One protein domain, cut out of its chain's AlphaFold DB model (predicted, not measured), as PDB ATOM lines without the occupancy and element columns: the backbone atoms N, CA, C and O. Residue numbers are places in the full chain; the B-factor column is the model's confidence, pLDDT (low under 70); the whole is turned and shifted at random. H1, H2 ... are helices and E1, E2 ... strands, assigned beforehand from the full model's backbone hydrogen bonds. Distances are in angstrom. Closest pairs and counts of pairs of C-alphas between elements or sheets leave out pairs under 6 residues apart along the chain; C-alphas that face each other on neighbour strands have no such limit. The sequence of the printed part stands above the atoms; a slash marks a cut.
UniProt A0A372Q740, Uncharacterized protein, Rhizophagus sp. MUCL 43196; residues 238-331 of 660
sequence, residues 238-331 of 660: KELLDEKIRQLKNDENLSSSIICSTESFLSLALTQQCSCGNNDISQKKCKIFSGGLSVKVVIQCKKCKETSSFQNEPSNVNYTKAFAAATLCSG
ATOM      1  N   LYS A 238       6.573  42.398 103.366       76.94
ATOM      2  CA  LYS A 238       5.144  42.213 103.634       76.94
ATOM      3  C   LYS A 238       4.490  41.285 102.604       76.94
ATOM      4  O   LYS A 238       3.824  40.337 102.990       76.94
ATOM      5  N   GLU A 239       4.776  41.476 101.318       82.31
ATOM      6  CA  GLU A 239       4.301  40.586 100.245       82.31
ATOM      7  C   GLU A 239       4.802  39.140 100.430       82.31
ATOM      8  O   GLU A 239       4.041  38.188 100.262       82.31
ATOM      9  N   LEU A 240       6.064  38.965 100.844       81.88
ATOM     10  CA  LEU A 240       6.643  37.653 101.151       81.88
ATOM     11  C   LEU A 240       5.991  36.997 102.381       81.88
ATOM     12  O   LEU A 240       5.827  35.776 102.413       81.88
ATOM     13  N   LEU A 241       5.645  37.790 103.399       82.62
ATOM     14  CA  LEU A 241       4.929  37.322 104.585       82.62
ATOM     15  C   LEU A 241       3.537  36.811 104.209       82.62
ATOM     16  O   LEU A 241       3.199  35.676 104.543       82.62
ATOM     17  N   ASP A 242       2.777  37.621 103.474       84.75
ATOM     18  CA  ASP A 242       1.411  37.307 103.055       84.75
ATOM     19  C   ASP A 242       1.377  36.045 102.180       84.75
ATOM     20  O   ASP A 242       0.529  35.169 102.369       84.75
ATOM     21  N   GLU A 243       2.344  35.894 101.271       86.50
ATOM     22  CA  GLU A 243       2.460  34.702 100.433       86.50
ATOM     23  C   GLU A 243       2.758  33.441 101.246       86.50
ATOM     24  O   GLU A 243       2.150  32.390 101.038       86.50
ATOM     25  N   LYS A 244       3.646  33.543 102.236       84.00
ATOM     26  CA  LYS A 244       3.990  32.409 103.096       84.00
ATOM     27  C   LYS A 244       2.843  32.019 104.024       84.00
ATOM     28  O   LYS A 244       2.642  30.833 104.275       84.00
ATOM     29  N   ILE A 245       2.070  32.994 104.504       84.38
ATOM     30  CA  ILE A 245       0.832  32.751 105.253       84.38
ATOM     31  C   ILE A 245      -0.182  32.022 104.363       84.38
ATOM     32  O   ILE A 245      -0.748  31.021 104.798       84.38
ATOM     33  N   ARG A 246      -0.374  32.459 103.108       84.75
ATOM     34  CA  ARG A 246      -1.253  31.769 102.148       84.75
ATOM     35  C   ARG A 246      -0.821  30.325 101.897       84.75
ATOM     36  O   ARG A 246      -1.670  29.440 101.947       84.75
ATOM     37  N   GLN A 247       0.473  30.078 101.691       84.44
ATOM     38  CA  GLN A 247       1.008  28.722 101.512       84.44
ATOM     39  C   GLN A 247       0.713  27.832 102.725       84.44
ATOM     40  O   GLN A 247       0.098  26.783 102.572       84.44
ATOM     41  N   LEU A 248       1.040  28.291 103.939       80.56
ATOM     42  CA  LEU A 248       0.796  27.523 105.167       80.56
ATOM     43  C   LEU A 248      -0.695  27.253 105.416       80.56
ATOM     44  O   LEU A 248      -1.052  26.192 105.924       80.56
ATOM     45  N   LYS A 249      -1.578  28.194 105.061       78.50
ATOM     46  CA  LYS A 249      -3.030  27.981 105.144       78.50
ATOM     47  C   LYS A 249      -3.509  26.922 104.151       78.50
ATOM     48  O   LYS A 249      -4.364  26.116 104.511       78.50
ATOM     49  N   ASN A 250      -2.967  26.917 102.936       78.94
ATOM     50  CA  ASN A 250      -3.337  25.959 101.898       78.94
ATOM     51  C   ASN A 250      -2.829  24.543 102.209       78.94
ATOM     52  O   ASN A 250      -3.584  23.593 102.015       78.94
ATOM     53  N   ASP A 251      -1.609  24.406 102.746       73.75
ATOM     54  CA  ASP A 251      -1.000  23.108 103.082       73.75
ATOM     55  C   ASP A 251      -1.868  22.283 104.053       73.75
ATOM     56  O   ASP A 251      -2.000  21.070 103.902       73.75
ATOM     57  N   GLU A 252      -2.516  22.943 105.018       67.94
ATOM     58  CA  GLU A 252      -3.346  22.305 106.055       67.94
ATOM     59  C   GLU A 252      -4.858  22.588 105.902       67.94
ATOM     60  O   GLU A 252      -5.651  22.231 106.773       67.94
ATOM     61  N   ASN A 253      -5.299  23.219 104.800       67.31
ATOM     62  CA  ASN A 253      -6.687  23.679 104.597       67.31
ATOM     63  C   ASN A 253      -7.256  24.465 105.800       67.31
ATOM     64  O   ASN A 253      -8.380  24.227 106.260       67.31
ATOM     65  N   LEU A 254      -6.464  25.393 106.336       66.88
ATOM     66  CA  LEU A 254      -6.819  26.176 107.515       66.88
ATOM     67  C   LEU A 254      -7.769  27.318 107.150       66.88
ATOM     68  O   LEU A 254      -7.421  28.212 106.373       66.88
ATOM     69  N   SER A 255      -8.946  27.332 107.775       60.22
ATOM     70  CA  SER A 255      -9.813  28.511 107.797       60.22
ATOM     71  C   SER A 255      -9.451  29.426 108.972       60.22
ATOM     72  O   SER A 255      -8.828  29.011 109.953       60.22
ATOM     73  N   SER A 256      -9.810  30.701 108.861       58.03
ATOM     74  CA  SER A 256      -9.787  31.624 109.997       58.03
ATOM     75  C   SER A 256     -10.948  31.274 110.931       58.03
ATOM     76  O   SER A 256     -12.028  30.931 110.456       58.03
ATOM     77  N   SER A 257     -10.740  31.334 112.247       56.62
ATOM     78  CA  SER A 257     -11.822  31.196 113.229       56.62
ATOM     79  C   SER A 257     -12.062  32.534 113.924       56.62
ATOM     80  O   SER A 257     -11.125  33.311 114.092       56.62
ATOM     81  N   ILE A 258     -13.288  32.781 114.397       54.69
ATOM     82  CA  ILE A 258     -13.576  33.941 115.269       54.69
ATOM     83  C   ILE A 258     -12.770  33.894 116.582       54.69
ATOM     84  O   ILE A 258     -12.515  34.934 117.178       54.69
ATOM     85  N   ILE A 259     -12.357  32.703 117.038       59.38
ATOM     86  CA  ILE A 259     -11.635  32.516 118.310       59.38
ATOM     87  C   ILE A 259     -10.187  33.008 118.193       59.38
ATOM     88  O   ILE A 259      -9.652  33.620 119.111       59.38
ATOM     89  N   CYS A 260      -9.548  32.739 117.057       64.88
ATOM     90  CA  CYS A 260      -8.211  33.217 116.747       64.88
ATOM     91  C   CYS A 260      -8.075  33.356 115.229       64.88
ATOM     92  O   CYS A 260      -8.275  32.384 114.486       64.88
ATOM     93  N   SER A 261      -7.722  34.561 114.776       75.44
ATOM     94  CA  SER A 261      -7.373  34.811 113.381       75.44
ATOM     95  C   SER A 261      -6.093  34.052 113.053       75.44
ATOM     96  O   SER A 261      -5.007  34.415 113.509       75.44
ATOM     97  N   THR A 262      -6.221  33.001 112.244       75.81
ATOM     98  CA  THR A 262      -5.085  32.203 111.774       75.81
ATOM     99  C   THR A 262      -4.051  33.094 111.084       75.81
ATOM    100  O   THR A 262      -2.859  32.911 111.286       75.81
ATOM    101  N   GLU A 263      -4.477  34.110 110.332       79.75
ATOM    102  CA  GLU A 263      -3.565  35.059 109.679       79.75
ATOM    103  C   GLU A 263      -2.805  35.920 110.684       79.75
ATOM    104  O   GLU A 263      -1.587  36.051 110.575       79.75
ATOM    105  N   SER A 264      -3.491  36.452 111.695       80.56
ATOM    106  CA  SER A 264      -2.858  37.263 112.739       80.56
ATOM    107  C   SER A 264      -1.885  36.426 113.568       80.56
ATOM    108  O   SER A 264      -0.758  36.853 113.809       80.56
ATOM    109  N   PHE A 265      -2.277  35.205 113.944       83.38
ATOM    110  CA  PHE A 265      -1.417  34.260 114.656       83.38
ATOM    111  C   PHE A 265      -0.172  33.892 113.841       83.38
ATOM    112  O   PHE A 265       0.946  33.979 114.350       83.38
ATOM    113  N   LEU A 266      -0.344  33.523 112.566       82.88
ATOM    114  CA  LEU A 266       0.774  33.187 111.686       82.88
ATOM    115  C   LEU A 266       1.678  34.397 111.442       82.88
ATOM    116  O   LEU A 266       2.895  34.246 111.468       82.88
ATOM    117  N   SER A 267       1.111  35.590 111.265       84.50
ATOM    118  CA  SER A 267       1.875  36.831 111.123       84.50
ATOM    119  C   SER A 267       2.753  37.085 112.348       84.50
ATOM    120  O   SER A 267       3.965  37.268 112.211       84.50
ATOM    121  N   LEU A 268       2.192  36.987 113.557       84.62
ATOM    122  CA  LEU A 268       2.942  37.140 114.806       84.62
ATOM    123  C   LEU A 268       4.032  36.070 114.950       84.62
ATOM    124  O   LEU A 268       5.189  36.398 115.197       84.62
ATOM    125  N   ALA A 269       3.707  34.794 114.725       84.31
ATOM    126  CA  ALA A 269       4.676  33.703 114.833       84.31
ATOM    127  C   ALA A 269       5.826  33.839 113.816       84.31
ATOM    128  O   ALA A 269       6.995  33.639 114.147       84.31
ATOM    129  N   LEU A 270       5.520  34.211 112.570       82.31
ATOM    130  CA  LEU A 270       6.508  34.348 111.497       82.31
ATOM    131  C   LEU A 270       7.358  35.615 111.618       82.31
ATOM    132  O   LEU A 270       8.478  35.627 111.103       82.31
ATOM    133  N   THR A 271       6.879  36.652 112.306       84.06
ATOM    134  CA  THR A 271       7.631  37.895 112.553       84.06
ATOM    135  C   THR A 271       8.486  37.843 113.818       84.06
ATOM    136  O   THR A 271       9.379  38.675 113.958       84.06
ATOM    137  N   GLN A 272       8.319  36.826 114.676       82.06
ATOM    138  CA  GLN A 272       9.136  36.670 115.885       82.06
ATOM    139  C   GLN A 272      10.634  36.608 115.592       82.06
ATOM    140  O   GLN A 272      11.083  35.890 114.694       82.06
ATOM    141  N   GLN A 273      11.421  37.345 116.369       81.38
ATOM    142  CA  GLN A 273      12.864  37.391 116.187       81.38
ATOM    143  C   GLN A 273      13.512  36.088 116.650       81.38
ATOM    144  O   GLN A 273      13.225  35.578 117.728       81.38
ATOM    145  N   CYS A 274      14.398  35.537 115.821       80.25
ATOM    146  CA  CYS A 274      15.235  34.415 116.238       80.25
ATOM    147  C   CYS A 274      16.317  34.899 117.216       80.25
ATOM    148  O   CYS A 274      16.779  36.036 117.097       80.25
ATOM    149  N   SER A 275      16.784  34.031 118.120       79.62
ATOM    150  CA  SER A 275      17.853  34.354 119.080       79.62
ATOM    151  C   SER A 275      19.132  34.881 118.409       79.62
ATOM    152  O   SER A 275      19.814  35.740 118.957       79.62
ATOM    153  N   CYS A 276      19.422  34.457 117.171       80.12
ATOM    154  CA  CYS A 276      20.556  34.948 116.378       80.12
ATOM    155  C   CYS A 276      20.322  36.323 115.717       80.12
ATOM    156  O   CYS A 276      21.072  36.724 114.825       80.12
ATOM    157  N   GLY A 277      19.252  37.024 116.094       74.25
ATOM    158  CA  GLY A 277      18.872  38.336 115.576       74.25
ATOM    159  C   GLY A 277      18.196  38.310 114.202       74.25
ATOM    160  O   GLY A 277      17.870  39.367 113.664       74.25
ATOM    161  N   ASN A 278      17.976  37.130 113.616       75.25
ATOM    162  CA  ASN A 278      17.405  36.990 112.280       75.25
ATOM    163  C   ASN A 278      15.879  37.202 112.261       75.25
ATOM    164  O   ASN A 278      15.131  36.400 112.826       75.25
ATOM    165  N   ASN A 279      15.441  38.222 111.515       72.06
ATOM    166  CA  ASN A 279      14.028  38.537 111.263       72.06
ATOM    167  C   ASN A 279      13.586  38.245 109.823       72.06
ATOM    168  O   ASN A 279      12.406  38.384 109.512       72.06
ATOM    169  N   ASP A 280      14.499  37.827 108.939       77.69
ATOM    170  CA  ASP A 280      14.160  37.582 107.541       77.69
ATOM    171  C   ASP A 280      13.341  36.291 107.388       77.69
ATOM    172  O   ASP A 280      13.789  35.180 107.693       77.69
ATOM    173  N   ILE A 281      12.126  36.447 106.867       78.25
ATOM    174  CA  ILE A 281      11.168  35.373 106.607       78.25
ATOM    175  C   ILE A 281      11.727  34.357 105.602       78.25
ATOM    176  O   ILE A 281      11.439  33.160 105.721       78.25
ATOM    177  N   SER A 282      12.556  34.782 104.639       79.06
ATOM    178  CA  SER A 282      13.184  33.892 103.645       79.06
ATOM    179  C   SER A 282      14.100  32.845 104.305       79.06
ATOM    180  O   SER A 282      14.225  31.697 103.850       79.06
ATOM    181  N   GLN A 283      14.660  33.220 105.458       81.69
ATOM    182  CA  GLN A 283      15.580  32.432 106.265       81.69
ATOM    183  C   GLN A 283      14.875  31.582 107.326       81.69
ATOM    184  O   GLN A 283      15.537  30.964 108.157       81.69
ATOM    185  N   LYS A 284      13.542  31.501 107.296       83.19
ATOM    186  CA  LYS A 284      12.745  30.643 108.181       83.19
ATOM    187  C   LYS A 284      12.168  29.469 107.393       83.19
ATOM    188  O   LYS A 284      11.556  29.661 106.342       83.19
ATOM    189  N   LYS A 285      12.375  28.241 107.863       85.31
ATOM    190  CA  LYS A 285      11.697  27.037 107.365       85.31
ATOM    191  C   LYS A 285      10.561  26.717 108.329       85.31
ATOM    192  O   LYS A 285      10.818  26.538 109.511       85.31
ATOM    193  N   CYS A 286       9.330  26.667 107.839       84.31
ATOM    194  CA  CYS A 286       8.151  26.515 108.687       84.31
ATOM    195  C   CYS A 286       7.460  25.189 108.376       84.31
ATOM    196  O   CYS A 286       7.383  24.797 107.214       84.31
ATOM    197  N   LYS A 287       6.973  24.513 109.413       81.75
ATOM    198  CA  LYS A 287       6.023  23.404 109.318       81.75
ATOM    199  C   LYS A 287       4.820  23.750 110.174       81.75
ATOM    200  O   LYS A 287       4.989  24.211 111.302       81.75
ATOM    201  N   ILE A 288       3.634  23.531 109.639       80.12
ATOM    202  CA  ILE A 288       2.379  23.743 110.346       80.12
ATOM    203  C   ILE A 288       1.738  22.390 110.643       80.12
ATOM    204  O   ILE A 288       1.936  21.434 109.901       80.12
ATOM    205  N   PHE A 289       1.036  22.305 111.764       74.81
ATOM    206  CA  PHE A 289       0.274  21.139 112.184       74.81
ATOM    207  C   PHE A 289      -1.086  21.621 112.671       74.81
ATOM    208  O   PHE A 289      -1.157  22.577 113.452       74.81
ATOM    209  N   SER A 290      -2.153  20.951 112.241       71.69
ATOM    210  CA  SER A 290      -3.514  21.273 112.659       71.69
ATOM    211  C   SER A 290      -4.220  20.084 113.320       71.69
ATOM    212  O   SER A 290      -4.076  18.930 112.919       71.69
ATOM    213  N   GLY A 291      -4.983  20.365 114.379       64.62
ATOM    214  CA  GLY A 291      -5.730  19.370 115.148       64.62
ATOM    215  C   GLY A 291      -7.033  19.957 115.681       64.62
ATOM    216  O   GLY A 291      -7.071  20.539 116.764       64.62
ATOM    217  N   GLY A 292      -8.118  19.826 114.916       68.69
ATOM    218  CA  GLY A 292      -9.384  20.490 115.236       68.69
ATOM    219  C   GLY A 292      -9.275  22.010 115.070       68.69
ATOM    220  O   GLY A 292      -9.102  22.477 113.952       68.69
ATOM    221  N   LEU A 293      -9.413  22.755 116.168       73.06
ATOM    222  CA  LEU A 293      -9.186  24.207 116.267       73.06
ATOM    223  C   LEU A 293      -7.736  24.586 116.626       73.06
ATOM    224  O   LEU A 293      -7.370  25.761 116.563       73.06
ATOM    225  N   SER A 294      -6.924  23.600 117.006       76.00
ATOM    226  CA  SER A 294      -5.542  23.815 117.413       76.00
ATOM    227  C   SER A 294      -4.644  23.961 116.189       76.00
ATOM    228  O   SER A 294      -4.683  23.122 115.283       76.00
ATOM    229  N   VAL A 295      -3.830  25.012 116.172       78.25
ATOM    230  CA  VAL A 295      -2.832  25.287 115.139       78.25
ATOM    231  C   VAL A 295      -1.481  25.445 115.816       78.25
ATOM    232  O   VAL A 295      -1.280  26.334 116.645       78.25
ATOM    233  N   LYS A 296      -0.538  24.590 115.425       83.06
ATOM    234  CA  LYS A 296       0.845  24.627 115.885       83.06
ATOM    235  C   LYS A 296       1.770  24.906 114.714       83.06
ATOM    236  O   LYS A 296       1.696  24.248 113.681       83.06
ATOM    237  N   VAL A 297       2.684  25.851 114.892       84.94
ATOM    238  CA  VAL A 297       3.714  26.182 113.908       84.94
ATOM    239  C   VAL A 297       5.077  25.932 114.513       84.94
ATOM    240  O   VAL A 297       5.413  26.442 115.577       84.94
ATOM    241  N   VAL A 298       5.881  25.160 113.795       85.25
ATOM    242  CA  VAL A 298       7.281  24.918 114.106       85.25
ATOM    243  C   VAL A 298       8.121  25.679 113.091       85.25
ATOM    244  O   VAL A 298       8.029  25.440 111.886       85.25
ATOM    245  N   ILE A 299       8.931  26.613 113.575       86.62
ATOM    246  CA  ILE A 299       9.791  27.474 112.764       86.62
ATOM    247  C   ILE A 299      11.238  27.110 113.056       86.62
ATOM    248  O   ILE A 299      11.678  27.178 114.196       86.62
ATOM    249  N   GLN A 300      11.986  26.768 112.015       87.50
ATOM    250  CA  GLN A 300      13.417  26.532 112.074       87.50
ATOM    251  C   GLN A 300      14.165  27.662 111.364       87.50
ATOM    252  O   GLN A 300      13.928  27.948 110.186       87.50
ATOM    253  N   CYS A 301      15.108  28.290 112.058       85.88
ATOM    254  CA  CYS A 301      15.991  29.285 111.466       85.88
ATOM    255  C   CYS A 301      17.021  28.601 110.559       85.88
ATOM    256  O   CYS A 301      17.796  27.757 110.998       85.88
ATOM    257  N   LYS A 302      17.102  28.978 109.281       84.75
ATOM    258  CA  LYS A 302      18.093  28.417 108.346       84.75
ATOM    259  C   LYS A 302      19.529  28.800 108.715       84.75
ATOM    260  O   LYS A 302      20.433  28.030 108.382       84.75
ATOM    261  N   LYS A 303      19.706  29.937 109.407       84.75
ATOM    262  CA  LYS A 303      20.996  30.548 109.763       84.75
ATOM    263  C   LYS A 303      21.651  29.880 110.980       84.75
ATOM    264  O   LYS A 303      22.771  29.408 110.864       84.75
ATOM    265  N   CYS A 304      20.943  29.788 112.109       87.19
ATOM    266  CA  CYS A 304      21.457  29.171 113.347       87.19
ATOM    267  C   CYS A 304      20.884  27.775 113.645       87.19
ATOM    268  O   CYS A 304      21.238  27.183 114.653       87.19
ATOM    269  N   LYS A 305      19.985  27.253 112.800       86.50
ATOM    270  CA  LYS A 305      19.305  25.948 112.953       86.50
ATOM    271  C   LYS A 305      18.388  25.800 114.173       86.50
ATOM    272  O   LYS A 305      17.716  24.774 114.272       86.50
ATOM    273  N   GLU A 306      18.290  26.817 115.026       86.38
ATOM    274  CA  GLU A 306      17.369  26.851 116.161       86.38
ATOM    275  C   GLU A 306      15.916  26.660 115.712       86.38
ATOM    276  O   GLU A 306      15.505  27.156 114.656       86.38
ATOM    277  N   THR A 307      15.151  25.926 116.521       85.44
ATOM    278  CA  THR A 307      13.746  25.614 116.263       85.44
ATOM    279  C   THR A 307      12.869  26.167 117.379       85.44
ATOM    280  O   THR A 307      13.074  25.854 118.546       85.44
ATOM    281  N   SER A 308      11.861  26.951 117.012       82.25
ATOM    282  CA  SER A 308      10.854  27.520 117.909       82.25
ATOM    283  C   SER A 308       9.467  26.980 117.565       82.25
ATOM    284  O   SER A 308       9.140  26.798 116.390       82.25
ATOM    285  N   SER A 309       8.642  26.740 118.581       84.62
ATOM    286  CA  SER A 309       7.293  26.182 118.460       84.62
ATOM    287  C   SER A 309       6.275  27.172 119.016       84.62
ATOM    288  O   SER A 309       6.383  27.561 120.174       84.62
ATOM    289  N   PHE A 310       5.264  27.514 118.222       83.88
ATOM    290  CA  PHE A 310       4.172  28.406 118.609       83.88
ATOM    291  C   PHE A 310       2.833  27.695 118.444       83.88
ATOM    292  O   PHE A 310       2.650  26.938 117.489       83.88
ATOM    293  N   GLN A 311       1.892  27.952 119.347       83.00
ATOM    294  CA  GLN A 311       0.538  27.407 119.296       83.00
ATOM    295  C   GLN A 311      -0.468  28.535 119.526       83.00
ATOM    296  O   GLN A 311      -0.182  29.478 120.260       83.00
ATOM    297  N   ASN A 312      -1.630  28.451 118.882       79.19
ATOM    298  CA  ASN A 312      -2.721  29.421 119.045       79.19
ATOM    299  C   ASN A 312      -3.531  29.221 120.345       79.19
ATOM    300  O   ASN A 312      -4.466  29.973 120.619       79.19
ATOM    301  N   GLU A 313      -3.187  28.196 121.122       78.56
ATOM    302  CA  GLU A 313      -3.838  27.793 122.363       78.56
ATOM    303  C   GLU A 313      -2.828  27.843 123.526       78.56
ATOM    304  O   GLU A 313      -1.679  27.420 123.352       78.56
ATOM    305  N   PRO A 314      -3.241  28.314 124.717       76.50
ATOM    306  CA  PRO A 314      -2.496  28.125 125.962       76.50
ATOM    307  C   PRO A 314      -2.275  26.640 126.287       76.50
ATOM    308  O   PRO A 314      -3.088  25.792 125.924       76.50
ATOM    309  N   SER A 315      -1.231  26.312 127.055       72.62
ATOM    310  CA  SER A 315      -0.881  24.919 127.400       72.62
ATOM    311  C   SER A 315      -1.967  24.155 128.171       72.62
ATOM    312  O   SER A 315      -1.989  22.926 128.140       72.62
ATOM    313  N   ASN A 316      -2.872  24.862 128.851       76.00
ATOM    314  CA  ASN A 316      -3.962  24.302 129.651       76.00
ATOM    315  C   ASN A 316      -5.334  24.336 128.954       76.00
ATOM    316  O   ASN A 316      -6.317  23.883 129.540       76.00
ATOM    317  N   VAL A 317      -5.433  24.852 127.724       72.25
ATOM    318  CA  VAL A 317      -6.711  25.013 127.018       72.25
ATOM    319  C   VAL A 317      -6.688  24.255 125.699       72.25
ATOM    320  O   VAL A 317      -5.712  24.266 124.962       72.25
ATOM    321  N   ASN A 318      -7.802  23.601 125.377       78.50
ATOM    322  CA  ASN A 318      -8.023  23.002 124.068       78.50
ATOM    323  C   ASN A 318      -9.357  23.518 123.527       78.50
ATOM    324  O   ASN A 318     -10.423  23.133 124.021       78.50
ATOM    325  N   TYR A 319      -9.310  24.388 122.519       75.62
ATOM    326  CA  TYR A 319     -10.511  25.030 121.988       75.62
ATOM    327  C   TYR A 319     -11.460  24.015 121.353       75.62
ATOM    328  O   TYR A 319     -12.675  24.178 121.428       75.62
ATOM    329  N   THR A 320     -10.941  22.918 120.791       73.50
ATOM    330  CA  THR A 320     -11.776  21.841 120.232       73.50
ATOM    331  C   THR A 320     -12.597  21.146 121.317       73.50
ATOM    332  O   THR A 320     -13.794  20.918 121.131       73.50
ATOM    333  N   LYS A 321     -11.974  20.842 122.461       73.75
ATOM    334  CA  LYS A 321     -12.651  20.294 123.643       73.75
ATOM    335  C   LYS A 321     -13.673  21.288 124.195       73.75
ATOM    336  O   LYS A 321     -14.821  20.906 124.400       73.75
ATOM    337  N   ALA A 322     -13.292  22.556 124.363       74.94
ATOM    338  CA  ALA A 322     -14.187  23.601 124.862       74.94
ATOM    339  C   ALA A 322     -15.421  23.779 123.961       74.94
ATOM    340  O   ALA A 322     -16.553  23.811 124.436       74.94
ATOM    341  N   PHE A 323     -15.224  23.796 122.640       75.00
ATOM    342  CA  PHE A 323     -16.315  23.869 121.674       75.00
ATOM    343  C   PHE A 323     -17.215  22.628 121.720       75.00
ATOM    344  O   PHE A 323     -18.443  22.737 121.654       75.00
ATOM    345  N   ALA A 324     -16.621  21.434 121.813       72.44
ATOM    346  CA  ALA A 324     -17.367  20.185 121.928       72.44
ATOM    347  C   ALA A 324     -18.264  20.186 123.173       72.44
ATOM    348  O   ALA A 324     -19.451  19.883 123.036       72.44
ATOM    349  N   ALA A 325     -17.725  20.609 124.322       71.25
ATOM    350  CA  ALA A 325     -18.461  20.784 125.572       71.25
ATOM    351  C   ALA A 325     -19.584  21.823 125.430       71.25
ATOM    352  O   ALA A 325     -20.741  21.514 125.685       71.25
ATOM    353  N   ALA A 326     -19.293  23.016 124.904       72.00
ATOM    354  CA  ALA A 326     -20.302  24.060 124.708       72.00
ATOM    355  C   ALA A 326     -21.468  23.594 123.819       72.00
ATOM    356  O   ALA A 326     -22.627  23.876 124.105       72.00
ATOM    357  N   THR A 327     -21.178  22.828 122.760       69.94
ATOM    358  CA  THR A 327     -22.218  22.278 121.873       69.94
ATOM    359  C   THR A 327     -23.032  21.156 122.539       69.94
ATOM    360  O   THR A 327     -24.155  20.877 122.133       69.94
ATOM    361  N   LEU A 328     -22.448  20.444 123.503       69.25
ATOM    362  CA  LEU A 328     -23.113  19.395 124.278       69.25
ATOM    363  C   LEU A 328     -24.118  20.025 125.260       69.25
ATOM    364  O   LEU A 328     -25.277  19.613 125.297       69.25
ATOM    365  N   CYS A 329     -23.688  21.071 125.975       66.69
ATOM    366  CA  CYS A 329     -24.491  21.795 126.965       66.69
ATOM    367  C   CYS A 329     -25.632  22.601 126.333       66.69
ATOM    368  O   CYS A 329     -26.719  22.678 126.894       66.69
ATOM    369  N   SER A 330     -25.406  23.189 125.155       63.88
ATOM    370  CA  SER A 330     -26.368  24.092 124.514       63.88
ATOM    371  C   SER A 330     -27.577  23.395 123.886       63.88
ATOM    372  O   SER A 330     -28.552  24.057 123.546       63.88
ATOM    373  N   GLY A 331     -27.523  22.072 123.699       60.56
ATOM    374  CA  GLY A 331     -28.607  21.319 123.064       60.56
ATOM    375  C   GLY A 331     -28.830  21.661 121.587       60.56
ATOM    376  O   GLY A 331     -29.878  21.332 121.044       60.56
TER     377      GLY A 331
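Overview. This is residues 238 to 331 of the 660 residues of an uncharacterized protein of Rhizophagus sp. MUCL 43196 (UniProt A0A372Q740). A three-stranded sheet forms a wall with helices H1 and H2 over one face: H2 runs along the inner strand E2, and H1 crosses H2 at a steep angle, toward the side of edge strand E1. The last helix, H3, extends beyond the end of the sheet as an arm, where residues 324 to 331 stick out. The printed part has 94 residues, with three named helices and three named strands in the order H1, H2, E1, E2, E3, H3; the sheet's order is E1, E2, E3, antiparallel throughout, and the class is mixed, helices and strands. The whole is only just compact, close to loose, with a radius of gyration of the C-alphas of 14.9 A, and is elongated, with spans of 52 by 26 by 17 A.

Along the chain. Find C-alpha 284 at (12.745, 30.643, 108.181); from there E1 runs 22.7 A through residues 284 to 291. E2 is residues 294 to 301, 23.0 A long, and E3 is residues 307 to 311, 13.7 A. Go back to C-alpha 238 at (5.144, 42.213, 103.634), where H1, residues 238 to 251, begins its 20.1 A. H2 is residues 262 to 271, 14.0 A. H3, residues 319 to 329, runs 15.2 A to C-alpha 329 at (-24.491, 21.795, 126.965).

Arrangement. Start with the sheet, a meander in which each strand is the antiparallel neighbour of the one before. In the hairpin of E1 and E2, look at N 287 and O 298, within hydrogen-bond range at 2.8 A. In the hairpin of E2 and E3, N 299 and O 308 are also within range at 2.8 A. H1 and H2 are on one face of this sheet, making two layers, helices over strands. H2 lies over E2 at a height over the sheet of 9.7 A and runs along the strands, at 21 degrees to E2 on the local plane; their closest C-alphas are those of Ala 269 and Val 297, 7.6 A apart. H1 touches H2 with residues 241 to 245 alone, opposite ways at a steep tilt of 55 degrees; the closest C-alphas, of Ile 245 and Leu 266, are 6.4 A apart. H1 comes closest to E1 at the C-alphas of Leu 248 and Ile 288, 6.6 A. H3 is not on the sheet and is apart from H1 and H2. In H1, H2 and H3 every O i to N i+4 pair is within hydrogen-bond range.

Size, cuts and confidence. The two C-alphas farthest apart, of Lys 303 and Gly 331, are 52.2 A from each other. The printed part has no cut. The link from H2 to E1, residues 272 to 283, is long. Look for pLDDT under 70 at residues 252 to 260, 291 to 292 and 327 to 331.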